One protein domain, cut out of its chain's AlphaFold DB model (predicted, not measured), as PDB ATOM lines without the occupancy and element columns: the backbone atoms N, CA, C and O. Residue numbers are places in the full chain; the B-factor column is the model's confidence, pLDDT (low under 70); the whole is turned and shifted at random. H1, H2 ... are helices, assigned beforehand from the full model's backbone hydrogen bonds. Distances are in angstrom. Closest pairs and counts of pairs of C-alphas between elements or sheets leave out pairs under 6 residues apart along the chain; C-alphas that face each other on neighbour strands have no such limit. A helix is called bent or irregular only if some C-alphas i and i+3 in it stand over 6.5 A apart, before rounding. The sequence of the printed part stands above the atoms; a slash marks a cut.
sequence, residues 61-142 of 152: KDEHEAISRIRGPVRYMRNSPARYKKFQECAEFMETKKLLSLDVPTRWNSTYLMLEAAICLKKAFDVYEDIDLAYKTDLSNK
ATOM      1  N   LYS A  61     367.990 207.344 244.257       90.19
ATOM      2  CA  LYS A  61     367.658 207.420 242.827       90.19
ATOM      3  C   LYS A  61     367.290 206.042 242.270       90.19
ATOM      4  O   LYS A  61     366.280 205.924 241.580       90.19
ATOM      5  N   ASP A  62     368.073 205.025 242.614       92.12
ATOM      6  CA  ASP A  62     367.906 203.662 242.111       92.12
ATOM      7  C   ASP A  62     366.624 203.022 242.669       92.12
ATOM      8  O   ASP A  62     365.855 202.400 241.933       92.12
ATOM      9  N   GLU A  63     366.340 203.231 243.959       91.50
ATOM     10  CA  GLU A  63     365.102 202.788 244.601       91.50
ATOM     11  C   GLU A  63     363.890 203.466 243.967       91.50
ATOM     12  O   GLU A  63     362.901 202.803 243.641       91.50
ATOM     13  N   HIS A  64     363.968 204.781 243.759       89.25
ATOM     14  CA  HIS A  64     362.894 205.546 243.150       89.25
ATOM     15  C   HIS A  64     362.594 205.063 241.726       89.25
ATOM     16  O   HIS A  64     361.430 204.842 241.384       89.25
ATOM     17  N   GLU A  65     363.628 204.841 240.913       89.12
ATOM     18  CA  GLU A  65     363.484 204.327 239.552       89.12
ATOM     19  C   GLU A  65     362.863 202.922 239.545       89.12
ATOM     20  O   GLU A  65     361.880 202.675 238.836       89.12
ATOM     21  N   ALA A  66     363.367 202.012 240.383       91.44
ATOM     22  CA  ALA A  66     362.849 200.650 240.491       91.44
ATOM     23  C   ALA A  66     361.372 200.624 240.916       91.44
ATOM     24  O   ALA A  66     360.559 199.909 240.322       91.44
ATOM     25  N   ILE A  67     360.997 201.437 241.910       93.75
ATOM     26  CA  ILE A  67     359.609 201.550 242.368       93.75
ATOM     27  C   ILE A  67     358.729 202.141 241.263       93.75
ATOM     28  O   ILE A  67     357.638 201.626 241.014       93.75
ATOM     29  N   SER A  68     359.186 203.186 240.570       90.75
ATOM     30  CA  SER A  68     358.422 203.840 239.504       90.75
ATOM     31  C   SER A  68     358.142 202.906 238.322       90.75
ATOM     32  O   SER A  68     357.025 202.915 237.795       90.75
ATOM     33  N   ARG A  69     359.079 202.010 237.979       91.00
ATOM     34  CA  ARG A  69     358.876 200.964 236.959       91.00
ATOM     35  C   ARG A  69     357.756 199.981 237.302       91.00
ATOM     36  O   ARG A  69     357.112 199.469 236.394       91.00
ATOM     37  N   ILE A  70     357.495 199.735 238.586       93.81
ATOM     38  CA  ILE A  70     356.379 198.887 239.043       93.81
ATOM     39  C   ILE A  70     355.099 199.717 239.195       93.81
ATOM     40  O   ILE A  70     354.005 199.266 238.847       93.81
ATOM     41  N   ARG A  71     355.225 200.965 239.658       94.19
ATOM     42  CA  ARG A  71     354.103 201.890 239.844       94.19
ATOM     43  C   ARG A  71     353.348 202.141 238.537       94.19
ATOM     44  O   ARG A  71     352.124 202.241 238.573       94.19
ATOM     45  N   GLY A  72     354.044 202.212 237.401       91.75
ATOM     46  CA  GLY A  72     353.437 202.415 236.081       91.75
ATOM     47  C   GLY A  72     352.404 201.345 235.698       91.75
ATOM     48  O   GLY A  72     351.220 201.676 235.575       91.75
ATOM     49  N   PRO A  73     352.802 200.064 235.590       92.69
ATOM     50  CA  PRO A  73     351.904 198.917 235.426       92.69
ATOM     51  C   PRO A  73     350.730 198.894 236.405       92.69
ATOM     52  O   PRO A  73     349.570 198.779 236.003       92.69
ATOM     53  N   VAL A  74     351.017 199.073 237.699       94.50
ATOM     54  CA  VAL A  74     349.995 199.061 238.752       94.50
ATOM     55  C   VAL A  74     348.968 200.162 238.525       94.50
ATOM     56  O   VAL A  74     347.761 199.921 238.570       94.50
ATOM     57  N   ARG A  75     349.434 201.377 238.234       93.25
ATOM     58  CA  ARG A  75     348.585 202.527 237.937       93.25
ATOM     59  C   ARG A  75     347.756 202.295 236.677       93.25
ATOM     60  O   ARG A  75     346.563 202.583 236.692       93.25
ATOM     61  N   TYR A  76     348.346 201.748 235.614       91.69
ATOM     62  CA  TYR A  76     347.632 201.436 234.375       91.69
ATOM     63  C   TYR A  76     346.417 200.542 234.646       91.69
ATOM     64  O   TYR A  76     345.297 200.884 234.261       91.69
ATOM     65  N   MET A  77     346.615 199.448 235.379       92.19
ATOM     66  CA  MET A  77     345.542 198.511 235.716       92.19
ATOM     67  C   MET A  77     344.493 199.153 236.622       92.19
ATOM     68  O   MET A  77     343.295 199.031 236.378       92.19
ATOM     69  N   ARG A  78     344.932 199.881 237.654       91.88
ATOM     70  CA  ARG A  78     344.051 200.483 238.668       91.88
ATOM     71  C   ARG A  78     343.252 201.684 238.160       91.88
ATOM     72  O   ARG A  78     342.210 201.986 238.734       91.88
ATOM     73  N   ASN A  79     343.693 202.339 237.088       90.94
ATOM     74  CA  ASN A  79     343.032 203.520 236.525       90.94
ATOM     75  C   ASN A  79     341.740 203.212 235.749       90.94
ATOM     76  O   ASN A  79     341.052 204.138 235.330       90.94
ATOM     77  N   SER A  80     341.401 201.945 235.493       92.44
ATOM     78  CA  SER A  80     340.121 201.577 234.878       92.44
ATOM     79  C   SER A  80     339.557 200.322 235.529       92.44
ATOM     80  O   SER A  80     340.250 199.304 235.547       92.44
ATOM     81  N   PRO A  81     338.285 200.331 235.966       94.38
ATOM     82  CA  PRO A  81     337.624 199.124 236.456       94.38
ATOM     83  C   PRO A  81     337.652 197.974 235.440       94.38
ATOM     84  O   PRO A  81     337.814 196.824 235.829       94.38
ATOM     85  N   ALA A  82     337.554 198.279 234.140       94.38
ATOM     86  CA  ALA A  82     337.589 197.272 233.081       94.38
ATOM     87  C   ALA A  82     338.980 196.634 232.930       94.38
ATOM     88  O   ALA A  82     339.079 195.412 232.852       94.38
ATOM     89  N   ARG A  83     340.052 197.442 232.938       94.12
ATOM     90  CA  ARG A  83     341.437 196.929 232.917       94.12
ATOM     91  C   ARG A  83     341.740 196.113 234.166       94.12
ATOM     92  O   ARG A  83     342.278 195.017 234.068       94.12
ATOM     93  N   TYR A  84     341.331 196.616 235.330       94.69
ATOM     94  CA  TYR A  84     341.516 195.908 236.589       94.69
ATOM     95  C   TYR A  84     340.786 194.563 236.598       94.69
ATOM     96  O   TYR A  84     341.384 193.565 236.983       94.69
ATOM     97  N   LYS A  85     339.541 194.507 236.110       93.88
ATOM     98  CA  LYS A  85     338.787 193.253 236.000       93.88
ATOM     99  C   LYS A  85     339.485 192.243 235.083       93.88
ATOM    100  O   LYS A  85     339.699 191.113 235.502       93.88
ATOM    101  N   LYS A  86     339.915 192.658 233.885       93.44
ATOM    102  CA  LYS A  86     340.689 191.796 232.972       93.44
ATOM    103  C   LYS A  86     341.973 191.274 233.621       93.44
ATOM    104  O   LYS A  86     342.322 190.110 233.475       93.44
ATOM    105  N   PHE A  87     342.675 192.121 234.372       93.81
ATOM    106  CA  PHE A  87     343.855 191.693 235.117       93.81
ATOM    107  C   PHE A  87     343.520 190.682 236.221       93.81
ATOM    108  O   PHE A  87     344.269 189.731 236.423       93.81
ATOM    109  N   GLN A  88     342.391 190.848 236.916       92.88
ATOM    110  CA  GLN A  88     341.932 189.862 237.893       92.88
ATOM    111  C   GLN A  88     341.653 188.508 237.236       92.88
ATOM    112  O   GLN A  88     342.083 187.504 237.789       92.88
ATOM    113  N   GLU A  89     341.045 188.484 236.047       92.62
ATOM    114  CA  GLU A  89     340.838 187.259 235.253       92.62
ATOM    115  C   GLU A  89     342.185 186.586 234.903       92.62
ATOM    116  O   GLU A  89     342.327 185.372 235.025       92.62
ATOM    117  N   CYS A  90     343.227 187.366 234.582       91.19
ATOM    118  CA  CYS A  90     344.589 186.839 234.373       91.19
ATOM    119  C   CYS A  90     345.198 186.237 235.652       91.19
ATOM    120  O   CYS A  90     346.046 185.345 235.594       91.19
ATOM    121  N   ALA A  91     344.796 186.754 236.814       91.00
ATOM    122  CA  ALA A  91     345.285 186.334 238.117       91.00
ATOM    123  C   ALA A  91     344.490 185.165 238.731       91.00
ATOM    124  O   ALA A  91     344.948 184.613 239.728       91.00
ATOM    125  N   GLU A  92     343.347 184.759 238.163       87.88
ATOM    126  CA  GLU A  92     342.489 183.693 238.718       87.88
ATOM    127  C   GLU A  92     343.204 182.342 238.837       87.88
ATOM    128  O   GLU A  92     342.946 181.581 239.767       87.88
ATOM    129  N   PHE A  93     344.146 182.063 237.936       81.56
ATOM    130  CA  PHE A  93     344.935 180.829 237.943       81.56
ATOM    131  C   PHE A  93     346.154 180.884 238.877       81.56
ATOM    132  O   PHE A  93     346.953 179.947 238.909       81.56
ATOM    133  N   MET A  94     346.335 181.980 239.619       84.31
ATOM    134  CA  MET A  94     347.451 182.150 240.545       84.31
ATOM    135  C   MET A  94     347.061 181.661 241.941       84.31
ATOM    136  O   MET A  94     346.000 181.996 242.462       84.31
ATOM    137  N   GLU A  95     347.964 180.948 242.617       84.50
ATOM    138  CA  GLU A  95     347.791 180.530 244.017       84.50
ATOM    139  C   GLU A  95     348.024 181.697 245.004       84.50
ATOM    140  O   GLU A  95     348.786 181.596 245.965       84.50
ATOM    141  N   THR A  96     347.402 182.857 244.771       85.25
ATOM    142  CA  THR A  96     347.536 184.030 245.643       85.25
ATOM    143  C   THR A  96     346.222 184.776 245.821       85.25
ATOM    144  O   THR A  96     345.448 184.961 244.891       85.25
ATOM    145  N   LYS A  97     345.985 185.254 247.047       85.12
ATOM    146  CA  LYS A  97     344.862 186.149 247.385       85.12
ATOM    147  C   LYS A  97     345.274 187.624 247.405       85.12
ATOM    148  O   LYS A  97     344.501 188.472 247.850       85.12
ATOM    149  N   LYS A  98     346.513 187.939 247.013       89.38
ATOM    150  CA  LYS A  98     347.018 189.315 247.006       89.38
ATOM    151  C   LYS A  98     346.287 190.116 245.932       89.38
ATOM    152  O   LYS A  98     346.083 189.646 244.819       89.38
ATOM    153  N   LEU A  99     345.915 191.344 246.279       88.94
ATOM    154  CA  LEU A  99     345.304 192.291 245.357       88.94
ATOM    155  C   LEU A  99     346.299 193.392 245.034       88.94
ATOM    156  O   LEU A  99     347.021 193.867 245.911       88.94
ATOM    157  N   LEU A 100     346.297 193.823 243.777       92.88
ATOM    158  CA  LEU A 100     347.148 194.913 243.345       92.88
ATOM    159  C   LEU A 100     346.610 196.245 243.877       92.88
ATOM    160  O   LEU A 100     345.441 196.590 243.677       92.88
ATOM    161  N   SER A 101     347.476 197.016 244.524       93.81
ATOM    162  CA  SER A 101     347.172 198.355 245.022       93.81
ATOM    163  C   SER A 101     348.309 199.303 244.693       93.81
ATOM    164  O   SER A 101     349.468 198.951 244.890       93.81
ATOM    165  N   LEU A 102     347.968 200.512 244.250       95.25
ATOM    166  CA  LEU A 102     348.943 201.588 244.128       95.25
ATOM    167  C   LEU A 102     349.410 202.007 245.527       95.25
ATOM    168  O   LEU A 102     348.603 202.040 246.462       95.25
ATOM    169  N   ASP A 103     350.697 202.306 245.668       94.50
ATOM    170  CA  ASP A 103     351.244 202.785 246.927       94.50
ATOM    171  C   ASP A 103     350.715 204.184 247.296       94.50
ATOM    172  O   ASP A 103     350.255 204.959 246.457       94.50
ATOM    173  N   VAL A 104     350.728 204.488 248.595       92.38
ATOM    174  CA  VAL A 104     350.216 205.724 249.190       92.38
ATOM    175  C   VAL A 104     351.334 206.325 250.051       92.38
ATOM    176  O   VAL A 104     351.570 205.823 251.146       92.38
ATOM    177  N   PRO A 105     351.999 207.414 249.622       88.44
ATOM    178  CA  PRO A 105     353.214 207.932 250.275       88.44
ATOM    179  C   PRO A 105     353.093 208.265 251.774       88.44
ATOM    180  O   PRO A 105     354.088 208.333 252.493       88.44
ATOM    181  N   THR A 106     351.874 208.488 252.270       86.69
ATOM    182  CA  THR A 106     351.596 208.781 253.684       86.69
ATOM    183  C   THR A 106     351.388 207.532 254.547       86.69
ATOM    184  O   THR A 106     351.214 207.649 255.762       86.69
ATOM    185  N   ARG A 107     351.388 206.333 253.950       91.38
ATOM    186  CA  ARG A 107     351.188 205.053 254.632       91.38
ATOM    187  C   ARG A 107     352.458 204.205 254.543       91.38
ATOM    188  O   ARG A 107     352.760 203.628 253.506       91.38
ATOM    189  N   TRP A 108     353.132 204.041 255.677       93.62
ATOM    190  CA  TRP A 108     354.486 203.480 255.754       93.62
ATOM    191  C   TRP A 108     354.677 202.099 255.106       93.62
ATOM    192  O   TRP A 108     355.762 201.794 254.631       93.62
ATOM    193  N   ASN A 109     353.647 201.252 255.069       94.75
ATOM    194  CA  ASN A 109     353.738 199.906 254.502       94.75
ATOM    195  C   ASN A 109     353.209 199.790 253.066       94.75
ATOM    196  O   ASN A 109     353.241 198.700 252.502       94.75
ATOM    197  N   SER A 110     352.690 200.860 252.455       95.81
ATOM    198  CA  SER A 110     351.974 200.730 251.181       95.81
ATOM    199  C   SER A 110     352.875 200.331 250.018       95.81
ATOM    200  O   SER A 110     352.454 199.545 249.174       95.81
ATOM    201  N   THR A 111     354.105 200.851 249.967       95.88
ATOM    202  CA  THR A 111     355.055 200.514 248.898       95.88
ATOM    203  C   THR A 111     355.492 199.062 249.033       95.88
ATOM    204  O   THR A 111     355.449 198.332 248.051       95.88
ATOM    205  N   TYR A 112     355.774 198.597 250.256       95.69
ATOM    206  CA  TYR A 112     356.014 197.177 250.529       95.69
ATOM    207  C   TYR A 112     354.860 196.295 250.024       95.69
ATOM    208  O   TYR A 112     355.099 195.355 249.274       95.69
ATOM    209  N   LEU A 113     353.610 196.627 250.368       96.81
ATOM    210  CA  LEU A 113     352.438 195.846 249.952       96.81
ATOM    211  C   LEU A 113     352.242 195.838 248.428       96.81
ATOM    212  O   LEU A 113     351.880 194.806 247.868       96.81
ATOM    213  N   MET A 114     352.497 196.965 247.754       97.44
ATOM    214  CA  MET A 114     352.462 197.045 246.291       97.44
ATOM    215  C   MET A 114     353.512 196.123 245.663       97.44
ATOM    216  O   MET A 114     353.184 195.358 244.760       97.44
ATOM    217  N   LEU A 115     354.758 196.183 246.145       96.44
ATOM    218  CA  LEU A 115     355.866 195.376 245.630       96.44
ATOM    219  C   LEU A 115     355.640 193.882 245.887       96.44
ATOM    220  O   LEU A 115     355.788 193.069 244.979       96.44
ATOM    221  N   GLU A 116     355.221 193.524 247.099       96.44
ATOM    222  CA  GLU A 116     354.892 192.152 247.484       96.44
ATOM    223  C   GLU A 116     353.778 191.577 246.593       96.44
ATOM    224  O   GLU A 116     353.917 190.481 246.049       96.44
ATOM    225  N   ALA A 117     352.697 192.335 246.374       95.81
ATOM    226  CA  ALA A 117     351.623 191.926 245.475       95.81
ATOM    227  C   ALA A 117     352.102 191.805 244.020       95.81
ATOM    228  O   ALA A 117     351.764 190.829 243.355       95.81
ATOM    229  N   ALA A 118     352.907 192.756 243.534       95.19
ATOM    230  CA  ALA A 118     353.442 192.733 242.174       95.19
ATOM    231  C   ALA A 118     354.322 191.498 241.918       95.19
ATOM    232  O   ALA A 118     354.208 190.876 240.865       95.19
ATOM    233  N   ILE A 119     355.138 191.095 242.899       94.62
ATOM    234  CA  ILE A 119     355.949 189.874 242.828       94.62
ATOM    235  C   ILE A 119     355.052 188.634 242.764       94.62
ATOM    236  O   ILE A 119     355.227 187.800 241.875       94.62
ATOM    237  N   CYS A 120     354.066 188.518 243.662       94.12
ATOM    238  CA  CYS A 120     353.135 187.385 243.661       94.12
ATOM    239  C   CYS A 120     352.324 187.278 242.361       94.12
ATOM    240  O   CYS A 120     351.967 186.178 241.951       94.12
ATOM    241  N   LEU A 121     352.027 188.412 241.728       94.38
ATOM    242  CA  LEU A 121     351.190 188.501 240.534       94.38
ATOM    243  C   LEU A 121     351.996 188.611 239.236       94.38
ATOM    244  O   LEU A 121     351.407 188.863 238.189       94.38
ATOM    245  N   LYS A 122     353.319 188.402 239.265       93.56
ATOM    246  CA  LYS A 122     354.202 188.587 238.101       93.56
ATOM    247  C   LYS A 122     353.678 187.902 236.833       93.56
ATOM    248  O   LYS A 122     353.534 188.553 235.809       93.56
ATOM    249  N   LYS A 123     353.299 186.624 236.925       93.06
ATOM    250  CA  LYS A 123     352.760 185.874 235.777       93.06
ATOM    251  C   LYS A 123     351.452 186.463 235.231       93.06
ATOM    252  O   LYS A 123     351.182 186.341 234.045       93.06
ATOM    253  N   ALA A 124     350.635 187.094 236.076       93.81
ATOM    254  CA  ALA A 124     349.406 187.742 235.627       93.81
ATOM    255  C   ALA A 124     349.711 189.006 234.811       93.81
ATOM    256  O   ALA A 124     348.979 189.305 233.874       93.81
ATOM    257  N   PHE A 125     350.802 189.722 235.125       93.31
ATOM    258  CA  PHE A 125     351.290 190.814 234.278       93.31
ATOM    259  C   PHE A 125     351.758 190.296 232.917       93.31
ATOM    260  O   PHE A 125     351.398 190.899 231.910       93.31
ATOM    261  N   ASP A 126     352.494 189.179 232.896       92.25
ATOM    262  CA  ASP A 126     352.969 188.555 231.655       92.25
ATOM    263  C   ASP A 126     351.782 188.164 230.748       92.25
ATOM    264  O   ASP A 126     351.756 188.510 229.575       92.25
ATOM    265  N   VAL A 127     350.736 187.536 231.303       92.69
ATOM    266  CA  VAL A 127     349.518 187.176 230.546       92.69
ATOM    267  C   VAL A 127     348.730 188.410 230.095       92.69
ATOM    268  O   VAL A 127     348.219 188.450 228.978       92.69
ATOM    269  N   TYR A 128     348.612 189.432 230.949       92.31
ATOM    270  CA  TYR A 128     347.883 190.659 230.608       92.31
ATOM    271  C   TYR A 128     348.521 191.388 229.419       92.31
ATOM    272  O   TYR A 128     347.817 191.983 228.601       92.31
ATOM    273  N   GLU A 129     349.849 191.330 229.323       90.75
ATOM    274  CA  GLU A 129     350.620 191.928 228.241       90.75
ATOM    275  C   GLU A 129     350.246 191.373 226.857       90.75
ATOM    276  O   GLU A 129     350.216 192.133 225.889       90.75
ATOM    277  N   ASP A 130     349.885 190.091 226.777       88.75
ATOM    278  CA  ASP A 130     349.429 189.448 225.540       88.75
ATOM    279  C   ASP A 130     347.964 189.782 225.196       88.75
ATOM    280  O   ASP A 130     347.545 189.672 224.041       88.75
ATOM    281  N   ILE A 131     347.166 190.203 226.183       88.00
ATOM    282  CA  ILE A 131     345.727 190.478 226.031       88.00
ATOM    283  C   ILE A 131     345.464 191.929 225.620       88.00
ATOM    284  O   ILE A 131     344.559 192.203 224.828       88.00
ATOM    285  N   ASP A 132     346.208 192.880 226.186       86.75
ATOM    286  CA  ASP A 132     345.986 194.309 225.979       86.75
ATOM    287  C   ASP A 132     347.143 194.930 225.190       86.75
ATOM    288  O   ASP A 132     348.138 195.384 225.748       86.75
ATOM    289  N   LEU A 133     346.993 195.000 223.865       82.69
ATOM    290  CA  LEU A 133     347.999 195.574 222.960       82.69
ATOM    291  C   LEU A 133     348.338 197.044 223.276       82.69
ATOM    292  O   LEU A 133     349.416 197.524 222.915       82.69
ATOM    293  N   ALA A 134     347.442 197.774 223.950       84.69
ATOM    294  CA  ALA A 134     347.703 199.148 224.366       84.69
ATOM    295  C   ALA A 134     348.584 199.218 225.621       84.69
ATOM    296  O   ALA A 134     349.146 200.275 225.894       84.69
ATOM    297  N   TYR A 135     348.738 198.123 226.371       85.50
ATOM    298  CA  TYR A 135     349.500 198.071 227.618       85.50
ATOM    299  C   TYR A 135     350.960 198.496 227.428       85.50
ATOM    300  O   TYR A 135     351.399 199.446 228.072       85.50
ATOM    301  N   LYS A 136     351.691 197.872 226.492       81.94
ATOM    302  CA  LYS A 136     353.092 198.237 226.194       81.94
ATOM    303  C   LYS A 136     353.220 199.692 225.758       81.94
ATOM    304  O   LYS A 136     354.038 200.430 226.298       81.94
ATOM    305  N   THR A 137     352.374 200.092 224.813       81.94
ATOM    306  CA  THR A 137     352.399 201.419 224.192       81.94
ATOM    307  C   THR A 137     352.124 202.528 225.210       81.94
ATOM    308  O   THR A 137     352.799 203.554 225.227       81.94
ATOM    309  N   ASP A 138     351.165 202.327 226.114       81.88
ATOM    310  CA  ASP A 138     350.841 203.305 227.155       81.88
ATOM    311  C   ASP A 138     351.912 203.392 228.244       81.88
ATOM    312  O   ASP A 138     352.120 204.473 228.801       81.88
ATOM    313  N   LEU A 139     352.563 202.270 228.569       82.25
ATOM    314  CA  LEU A 139     353.656 202.238 229.537       82.25
ATOM    315  C   LEU A 139     354.940 202.868 228.983       82.25
ATOM    316  O   LEU A 139     355.670 203.486 229.750       82.25
ATOM    317  N   SER A 140     355.213 202.754 227.680       75.06
ATOM    318  CA  SER A 140     356.377 203.393 227.049       75.06
ATOM    319  C   SER A 140     356.185 204.893 226.817       75.06
ATOM    320  O   SER A 140     357.150 205.649 226.866       75.06
ATOM    321  N   ASN A 141     354.948 205.336 226.565       64.75
ATOM    322  CA  ASN A 141     354.652 206.723 226.185       64.75
ATOM    323  C   ASN A 141     354.404 207.662 227.374       64.75
ATOM    324  O   ASN A 141     354.310 208.874 227.187       64.75
ATOM    325  N   LYS A 142     354.249 207.129 228.591       62.94
ATOM    326  CA  LYS A 142     354.004 207.927 229.794       62.94
ATOM    327  C   LYS A 142     355.242 207.902 230.675       62.94
ATOM    328  O   LYS A 142     355.600 206.861 231.214       62.94
TER     329      LYS A 142
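What this domain is: This is residues 61 to 142 of the 152 residues of the protein "zinc finger BED domain-containing protein RICESLEEPER 2-like" of Sesamum indicum (UniProt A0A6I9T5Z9). H3, H4 and H5 follow one another in a U, and the long helix H1 runs between its two arms, H3 and H5, with residues 61 to 66 of H1 sticking out. H2 folds off the end of H1 and packs on H4, and a long loop, residues 92 to 109, leads from H2 to the start of H3. The printed part has 82 residues with five named helices, in the order H1, H2, H3, H4, H5, and no named strand; the class is all helix, and the packing is mostly crossed. The whole is compact, with a radius of gyration of the C-alphas of 12.4 A, and rounded, spanning 32 by 31 by 21 A.

Where its parts are: H1, residues 61 to 78, is the longest helix, 25.0 A from C-alpha 61 at (367.658, 207.420, 242.827) to C-alpha 78 at (344.051, 200.483, 238.668), with a kink of 30 degrees near residue 70. H3, residues 110 to 120, measures 15.4 A, and H2, residues 81 to 91, measures 15.0 A. H4, residues 122 to 131, measures 14.9 A. H5, residues 133 to 141, measures 13.4 A and ends at C-alpha 141 at (354.652, 206.723, 226.185); it is irregular, but only just, as C-alphas 133 and 136 are 6.6 A apart.

How they stand to each other: H1 is the hub, touching H2, H3 and H5. With residues 67 to 74 alone it touches H3, about perpendicular at 71 degrees, only just past steep; their closest C-alphas, of Ile 70 and Leu 115, are 7.5 A apart. With residues 72 to 76 alone it touches H5, closest at the C-alphas of Gly 72 and Leu 139, 6.6 A apart; the two run opposite ways at a steep tilt of 36 degrees, only just past shallow. H1 and H2 touch only at the corner by their link, with residues 76 to 78 of H1 alone; the closest C-alphas, of Met 77 and Tyr 84, are 4.9 A apart. H2 touches H4 at a steep tilt of 60 degrees, opposite ways, and the closest C-alphas, of Ala 91 and Ala 124, are 5.0 A apart. H4 and H5 are close but not clearly touching, with the closest C-alphas, of Glu 129 and Tyr 135, 6.3 A apart. H3 and H4 meet only through their link. H1 and H4 are only just apart, at 8.2 A, and H3 and H5 are apart. In H2 and H3 every O i to N i+4 pair is within hydrogen-bond range; in H1 it is 12 of 14, in H4 5 of 6 and in H5 4 of 5.

The domain as a whole: The two C-alphas farthest apart, of Lys 61 and Phe 93, are 35.3 A apart. The printed part has no cut. The link from H2 to H3 is long, with 18 residues, while the links H1 to H2, H3 to H4 and H4 to H5 are tight. The mean pLDDT of the printed part is 90.4, and residues 141 to 142 are under 70.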